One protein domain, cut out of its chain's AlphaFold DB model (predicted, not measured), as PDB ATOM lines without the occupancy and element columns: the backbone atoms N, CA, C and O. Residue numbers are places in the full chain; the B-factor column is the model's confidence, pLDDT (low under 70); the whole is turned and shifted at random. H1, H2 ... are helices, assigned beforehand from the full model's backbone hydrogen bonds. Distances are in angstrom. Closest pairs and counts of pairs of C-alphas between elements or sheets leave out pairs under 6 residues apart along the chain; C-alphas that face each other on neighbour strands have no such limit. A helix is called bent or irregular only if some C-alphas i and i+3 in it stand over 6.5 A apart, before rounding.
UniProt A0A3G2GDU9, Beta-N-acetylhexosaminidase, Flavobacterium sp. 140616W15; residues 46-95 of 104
ATOM      1  N   PRO A  46      16.933 -35.969   2.135       85.69
ATOM      2  CA  PRO A  46      16.702 -34.824   1.225       85.69
ATOM      3  C   PRO A  46      16.934 -33.443   1.883       85.69
ATOM      4  O   PRO A  46      17.071 -33.372   3.097       85.69
ATOM      5  N   THR A  47      16.925 -32.343   1.112       82.19
ATOM      6  CA  THR A  47      17.268 -30.963   1.553       82.19
ATOM      7  C   THR A  47      16.611 -30.517   2.862       82.19
ATOM      8  O   THR A  47      17.257 -29.865   3.676       82.19
ATOM      9  N   ARG A  48      15.369 -30.938   3.140       88.44
ATOM     10  CA  ARG A  48      14.677 -30.651   4.414       88.44
ATOM     11  C   ARG A  48      15.461 -31.107   5.659       88.44
ATOM     12  O   ARG A  48      15.285 -30.555   6.736       88.44
ATOM     13  N   PHE A  49      16.322 -32.124   5.534       91.88
ATOM     14  CA  PHE A  49      17.203 -32.562   6.620       91.88
ATOM     15  C   PHE A  49      18.315 -31.554   6.898       91.88
ATOM     16  O   PHE A  49      18.729 -31.430   8.047       91.88
ATOM     17  N   MET A  50      18.788 -30.815   5.890       93.44
ATOM     18  CA  MET A  50      19.746 -29.729   6.112       93.44
ATOM     19  C   MET A  50      19.127 -28.649   6.994       93.44
ATOM     20  O   MET A  50      19.740 -28.231   7.976       93.44
ATOM     21  N   GLU A  51      17.898 -28.239   6.682       93.94
ATOM     22  CA  GLU A  51      17.147 -27.260   7.469       93.94
ATOM     23  C   GLU A  51      16.893 -27.780   8.887       93.94
ATOM     24  O   GLU A  51      17.246 -27.104   9.851       93.94
ATOM     25  N   TYR A  52      16.409 -29.018   9.020       93.00
ATOM     26  CA  TYR A  52      16.110 -29.631  10.316       93.00
ATOM     27  C   TYR A  52      17.345 -29.724  11.220       93.00
ATOM     28  O   TYR A  52      17.263 -29.534  12.432       93.00
ATOM     29  N   GLN A  53      18.515 -29.994  10.635       93.25
ATOM     30  CA  GLN A  53      19.777 -30.039  11.370       93.25
ATOM     31  C   GLN A  53      20.317 -28.642  11.692       93.25
ATOM     32  O   GLN A  53      21.102 -28.507  12.627       93.25
ATOM     33  N   SER A  54      19.926 -27.608  10.945       94.06
ATOM     34  CA  SER A  54      20.447 -26.240  11.088       94.06
ATOM     35  C   SER A  54      19.580 -25.373  11.992       94.06
ATOM     36  O   SER A  54      20.106 -24.605  12.798       94.06
ATOM     37  N   TYR A  55      18.259 -25.506  11.907       94.81
ATOM     38  CA  TYR A  55      17.305 -24.706  12.658       94.81
ATOM     39  C   TYR A  55      16.735 -25.488  13.849       94.81
ATOM     40  O   TYR A  55      16.414 -26.669  13.716       94.81
ATOM     41  N   PRO A  56      16.576 -24.845  15.019       94.19
ATOM     42  CA  PRO A  56      16.800 -23.416  15.281       94.19
ATOM     43  C   PRO A  56      18.214 -23.062  15.784       94.19
ATOM     44  O   PRO A  56      18.472 -21.913  16.134       94.19
ATOM     45  N   ARG A  57      19.155 -24.015  15.851       94.12
ATOM     46  CA  ARG A  57      20.487 -23.779  16.449       94.12
ATOM     47  C   ARG A  57      21.308 -22.686  15.746       94.12
ATOM     48  O   ARG A  57      22.097 -22.012  16.399       94.12
ATOM     49  N   ILE A  58      21.094 -22.457  14.450       96.19
ATOM     50  CA  ILE A  58      21.737 -21.356  13.720       96.19
ATOM     51  C   ILE A  58      21.283 -19.975  14.221       96.19
ATOM     52  O   ILE A  58      22.075 -19.036  14.199       96.19
ATOM     53  N   SER A  59      20.062 -19.851  14.756       96.25
ATOM     54  CA  SER A  59      19.592 -18.616  15.398       96.25
ATOM     55  C   SER A  59      20.370 -18.338  16.689       96.25
ATOM     56  O   SER A  59      20.762 -17.202  16.930       96.25
ATOM     57  N   ALA A  60      20.680 -19.379  17.473       95.56
ATOM     58  CA  ALA A  60      21.534 -19.258  18.660       95.56
ATOM     59  C   ALA A  60      22.972 -18.855  18.294       95.56
ATOM     60  O   ALA A  60      23.538 -17.959  18.912       95.56
ATOM     61  N   LEU A  61      23.549 -19.474  17.258       97.31
ATOM     62  CA  LEU A  61      24.876 -19.105  16.755       97.31
ATOM     63  C   LEU A  61      24.921 -17.652  16.258       97.31
ATOM     64  O   LEU A  61      25.899 -16.948  16.499       97.31
ATOM     65  N   SER A  62      23.864 -17.207  15.576       97.38
ATOM     66  CA  SER A  62      23.750 -15.833  15.082       97.38
ATOM     67  C   SER A  62      23.736 -14.833  16.236       97.38
ATOM     68  O   SER A  62      24.424 -13.820  16.174       97.38
ATOM     69  N   GLU A  63      23.019 -15.139  17.322       97.00
ATOM     70  CA  GLU A  63      23.016 -14.298  18.520       97.00
ATOM     71  C   GLU A  63      24.378 -14.277  19.224       97.00
ATOM     72  O   GLU A  63      24.820 -13.214  19.652       97.00
ATOM     73  N   ILE A  64      25.090 -15.409  19.265       95.81
ATOM     74  CA  ILE A  64      26.472 -15.471  19.771       95.81
ATOM     75  C   ILE A  64      27.412 -14.572  18.967       95.81
ATOM     76  O   ILE A  64      28.274 -13.919  19.549       95.81
ATOM     77  N   GLY A  65      27.274 -14.560  17.640       95.81
ATOM     78  CA  GLY A  65      28.132 -13.767  16.761       95.81
ATOM     79  C   GLY A  65      27.793 -12.275  16.723       95.81
ATOM     80  O   GLY A  65      28.621 -11.494  16.260       95.81
ATOM     81  N   TRP A  66      26.600 -11.878  17.174       96.56
ATOM     82  CA  TRP A  66      26.080 -10.519  16.999       96.56
ATOM     83  C   TRP A  66      25.893  -9.748  18.309       96.56
ATOM     84  O   TRP A  66      26.244  -8.572  18.398       96.56
ATOM     85  N   SER A  67      25.313 -10.384  19.329       95.44
ATOM     86  CA  SER A  67      24.940  -9.718  20.576       95.44
ATOM     87  C   SER A  67      26.127  -9.599  21.525       95.44
ATOM     88  O   SER A  67      26.900 -10.540  21.708       95.44
ATOM     89  N   LYS A  68      26.240  -8.448  22.200       92.56
ATOM     90  CA  LYS A  68      27.234  -8.269  23.266       92.56
ATOM     91  C   LYS A  68      26.996  -9.260  24.404       92.56
ATOM     92  O   LYS A  68      25.850  -9.578  24.725       92.56
ATOM     93  N   LYS A  69      28.084  -9.686  25.053       90.50
ATOM     94  CA  LYS A  69      28.064 -10.652  26.161       90.50
ATOM     95  C   LYS A  69      27.100 -10.246  27.273       90.50
ATOM     96  O   LYS A  69      26.319 -11.090  27.698       90.50
ATOM     97  N   GLU A  70      27.078  -8.973  27.671       92.81
ATOM     98  CA  GLU A  70      26.188  -8.491  28.735       92.81
ATOM     99  C   GLU A  70      24.684  -8.556  28.406       92.81
ATOM    100  O   GLU A  70      23.863  -8.507  29.317       92.81
ATOM    101  N   TYR A  71      24.309  -8.686  27.129       93.62
ATOM    102  CA  TYR A  71      22.909  -8.743  26.696       93.62
ATOM    103  C   TYR A  71      22.424 -10.161  26.386       93.62
ATOM    104  O   TYR A  71      21.232 -10.365  26.161       93.62
ATOM    105  N   LYS A  72      23.317 -11.158  26.377       93.50
ATOM    106  CA  LYS A  72      22.944 -12.553  26.123       93.50
ATOM    107  C   LYS A  72      22.259 -13.145  27.358       93.50
ATOM    108  O   LYS A  72      22.890 -13.365  28.387       93.50
ATOM    109  N   ASN A  73      20.978 -13.489  27.234       95.00
ATOM    110  CA  ASN A  73      20.212 -14.201  28.260       95.00
ATOM    111  C   ASN A  73      19.453 -15.382  27.632       95.00
ATOM    112  O   ASN A  73      18.769 -15.216  26.628       95.00
ATOM    113  N   TRP A  74      19.606 -16.585  28.196       91.88
ATOM    114  CA  TRP A  74      18.996 -17.794  27.631       91.88
ATOM    115  C   TRP A  74      17.466 -17.768  27.683       91.88
ATOM    116  O   TRP A  74      16.829 -18.159  26.709       91.88
ATOM    117  N   ASP A  75      16.881 -17.324  28.793       93.25
ATOM    118  CA  ASP A  75      15.430 -17.335  28.975       93.25
ATOM    119  C   ASP A  75      14.759 -16.304  28.053       93.25
ATOM    120  O   ASP A  75      13.728 -16.596  27.446       93.25
ATOM    121  N   ASP A  76      15.395 -15.143  27.855       95.38
ATOM    122  CA  ASP A  76      14.980 -14.149  26.858       95.38
ATOM    123  C   ASP A  76      15.095 -14.688  25.420       95.38
ATOM    124  O   ASP A  76      14.130 -14.629  24.655       95.38
ATOM    125  N   PHE A  77      16.244 -15.273  25.059       95.19
ATOM    126  CA  PHE A  77      16.445 -15.899  23.750       95.19
ATOM    127  C   PHE A  77      15.401 -16.980  23.477       95.19
ATOM    128  O   PHE A  77      14.785 -17.000  22.410       95.19
ATOM    129  N   TYR A  78      15.184 -17.866  24.448       92.88
ATOM    130  CA  TYR A  78      14.221 -18.950  24.343       92.88
ATOM    131  C   TYR A  78      12.802 -18.405  24.173       92.88
ATOM    132  O   TYR A  78      12.103 -18.841  23.264       92.88
ATOM    133  N   SER A  79      12.418 -17.393  24.959       93.94
ATOM    134  CA  SER A  79      11.128 -16.706  24.836       93.94
ATOM    135  C   SER A  79      10.930 -16.097  23.443       93.94
ATOM    136  O   SER A  79       9.925 -16.371  22.785       93.94
ATOM    137  N   ARG A  80      11.904 -15.333  22.922       95.69
ATOM    138  CA  ARG A  80      11.843 -14.777  21.555       95.69
ATOM    139  C   ARG A  80      11.752 -15.873  20.497       95.69
ATOM    140  O   ARG A  80      10.977 -15.746  19.540       95.69
ATOM    141  N   LEU A  81      12.521 -16.948  20.673       93.88
ATOM    142  CA  LEU A  81      12.546 -18.087  19.768       93.88
ATOM    143  C   LEU A  81      11.168 -18.756  19.695       93.88
ATOM    144  O   LEU A  81      10.595 -18.833  18.608       93.88
ATOM    145  N   THR A  82      10.619 -19.195  20.830       92.88
ATOM    146  CA  THR A  82       9.376 -19.978  20.878       92.88
ATOM    147  C   THR A  82       8.129 -19.143  20.631       92.88
ATOM    148  O   THR A  82       7.220 -19.615  19.957       92.88
ATOM    149  N   ASN A  83       8.080 -17.903  21.125       94.69
ATOM    150  CA  ASN A  83       6.861 -17.093  21.066       94.69
ATOM    151  C   ASN A  83       6.650 -16.415  19.709       94.69
ATOM    152  O   ASN A  83       5.546 -15.961  19.427       94.69
ATOM    153  N   SER A  84       7.689 -16.301  18.874       95.25
ATOM    154  CA  SER A  84       7.579 -15.579  17.597       95.25
ATOM    155  C   SER A  84       8.413 -16.172  16.464       95.25
ATOM    156  O   SER A  84       7.926 -16.349  15.345       95.25
ATOM    157  N   HIS A  85       9.680 -16.505  16.718       95.88
ATOM    158  CA  HIS A  85      10.598 -16.837  15.634       95.88
ATOM    159  C   HIS A  85      10.308 -18.203  15.005       95.88
ATOM    160  O   HIS A  85      10.390 -18.322  13.784       95.88
ATOM    161  N   LEU A  86       9.939 -19.216  15.796       94.38
ATOM    162  CA  LEU A  86       9.558 -20.530  15.263       94.38
ATOM    163  C   LEU A  86       8.320 -20.438  14.361       94.38
ATOM    164  O   LEU A  86       8.310 -21.027  13.284       94.38
ATOM    165  N   GLN A  87       7.324 -19.622  14.728       95.06
ATOM    166  CA  GLN A  87       6.164 -19.367  13.868       95.06
ATOM    167  C   GLN A  87       6.578 -18.690  12.556       95.06
ATOM    168  O   GLN A  87       6.109 -19.067  11.484       95.06
ATOM    169  N   ARG A  88       7.504 -17.726  12.613       96.81
ATOM    170  CA  ARG A  88       8.061 -17.098  11.408       96.81
ATOM    171  C   ARG A  88       8.752 -18.122  10.499       96.81
ATOM    172  O   ARG A  88       8.523 -18.090   9.296       96.81
ATOM    173  N   LEU A  89       9.564 -19.030  11.052       95.50
ATOM    174  CA  LEU A  89      10.208 -20.106  10.283       95.50
ATOM    175  C   LEU A  89       9.170 -21.055   9.662       95.50
ATOM    176  O   LEU A  89       9.305 -21.417   8.494       95.50
ATOM    177  N   ALA A  90       8.114 -21.393  10.408       95.12
ATOM    178  CA  ALA A  90       7.014 -22.221   9.920       95.12
ATOM    179  C   ALA A  90       6.277 -21.553   8.748       95.12
ATOM    180  O   ALA A  90       6.055 -22.189   7.721       95.12
ATOM    181  N   ASN A  91       5.981 -20.253   8.851       97.50
ATOM    182  CA  ASN A  91       5.349 -19.474   7.780       97.50
ATOM    183  C   ASN A  91       6.227 -19.373   6.518       97.50
ATOM    184  O   ASN A  91       5.706 -19.187   5.423       97.50
ATOM    185  N   MET A  92       7.550 -19.495   6.662       96.50
ATOM    186  CA  MET A  92       8.501 -19.551   5.545       96.50
ATOM    187  C   MET A  92       8.659 -20.963   4.955       96.50
ATOM    188  O   MET A  92       9.385 -21.125   3.979       96.50
ATOM    189  N   GLY A  93       8.024 -21.984   5.540       95.12
ATOM    190  CA  GLY A  93       8.165 -23.377   5.112       95.12
ATOM    191  C   GLY A  93       9.514 -24.016   5.460       95.12
ATOM    192  O   GLY A  93       9.850 -25.049   4.889       95.12
ATOM    193  N   ILE A  94      10.286 -23.429   6.382       94.69
ATOM    194  CA  ILE A  94      11.590 -23.960   6.802       94.69
ATOM    195  C   ILE A  94      11.365 -25.141   7.747       94.69
ATOM    196  O   ILE A  94      10.757 -24.980   8.808       94.69
ATOM    197  N   ALA A  95      11.904 -26.315   7.414       93.00
ATOM    198  CA  ALA A  95      11.871 -27.453   8.325       93.00
ATOM    199  C   ALA A  95      12.855 -27.221   9.480       93.00
ATOM    200  O   ALA A  95      14.065 -27.272   9.296       93.00
TER     201      ALA A  95
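Overview. This is residues 46 to 95 of the 104 residues of the protein "Beta-N-acetylhexosaminidase" of Flavobacterium sp. 140616W15 (UniProt A0A3G2GDU9). The chain folds back on itself as a long, loose U: H1 and H2 follow one another along one arm, and the longest helix, H3, makes the other arm and runs back past H2 at a steep angle. The stretch between H2 and H3 makes the turn of the U; residues 65 to 70, of which 65 and 66 belong to H2, stand free at this end, and after H3 the last printed residues, 92 to 95, turn from that arm towards H1. The printed part has 50 residues with three named helices, in the order H1, H2, H3, and no named strand; the class is all helix. The whole is only just loose, close to compact, with a radius of gyration of the C-alphas of 12.0 A, and it is elongated, spanning 39 by 20 by 13 A.

Arrangement. The longest helix, H3, residues 74 to 91, has a kink of 39 degrees near residue 81. It is irregular, with C-alphas 83 and 86 lying 7.3 A apart, and its line is a rough one. H2, residues 57 to 66, is close to H3 but not clearly touching, with one pair of C-alphas within 8 A. Their closest C-alphas are those of Ala 60 and Phe 77, 7.9 A apart. The two helices run opposite ways at a steep tilt of 58 degrees, and their centres are 12.9 A apart. H1, residues 48 to 54, and H2 meet only through their link, while H1 and H3 are apart. In H1 and H2 every O i to N i+4 pair is within hydrogen-bond range; in H3, 12 of 14 are.

Along the chain. H3 runs from Trp 74, with its C-alpha at (18.996, -17.794, 27.631), to Asn 91, with its C-alpha at (5.349, -19.474, 7.780), and measures 24.1 A from first to last C-alpha. H2 runs from Arg 57 to Trp 66 and measures 14.4 A. H1 runs from Arg 48, with its C-alpha at (14.677, -30.651, 4.414), to Ser 54 and measures 9.9 A.

Size, cuts and confidence. The two C-alphas farthest apart are those of Pro 46 and Glu 70, at 39.2 A. The first and last printed C-alphas, those of Pro 46 and Ala 95, are 11.3 A apart. The link from H2 to H3 is short, with 7 residues, and the link from H1 to H2 is tight, with 2 residues. The printed part has no cut. The mean pLDDT of the printed part is 94.1, and no printed residue is under 70.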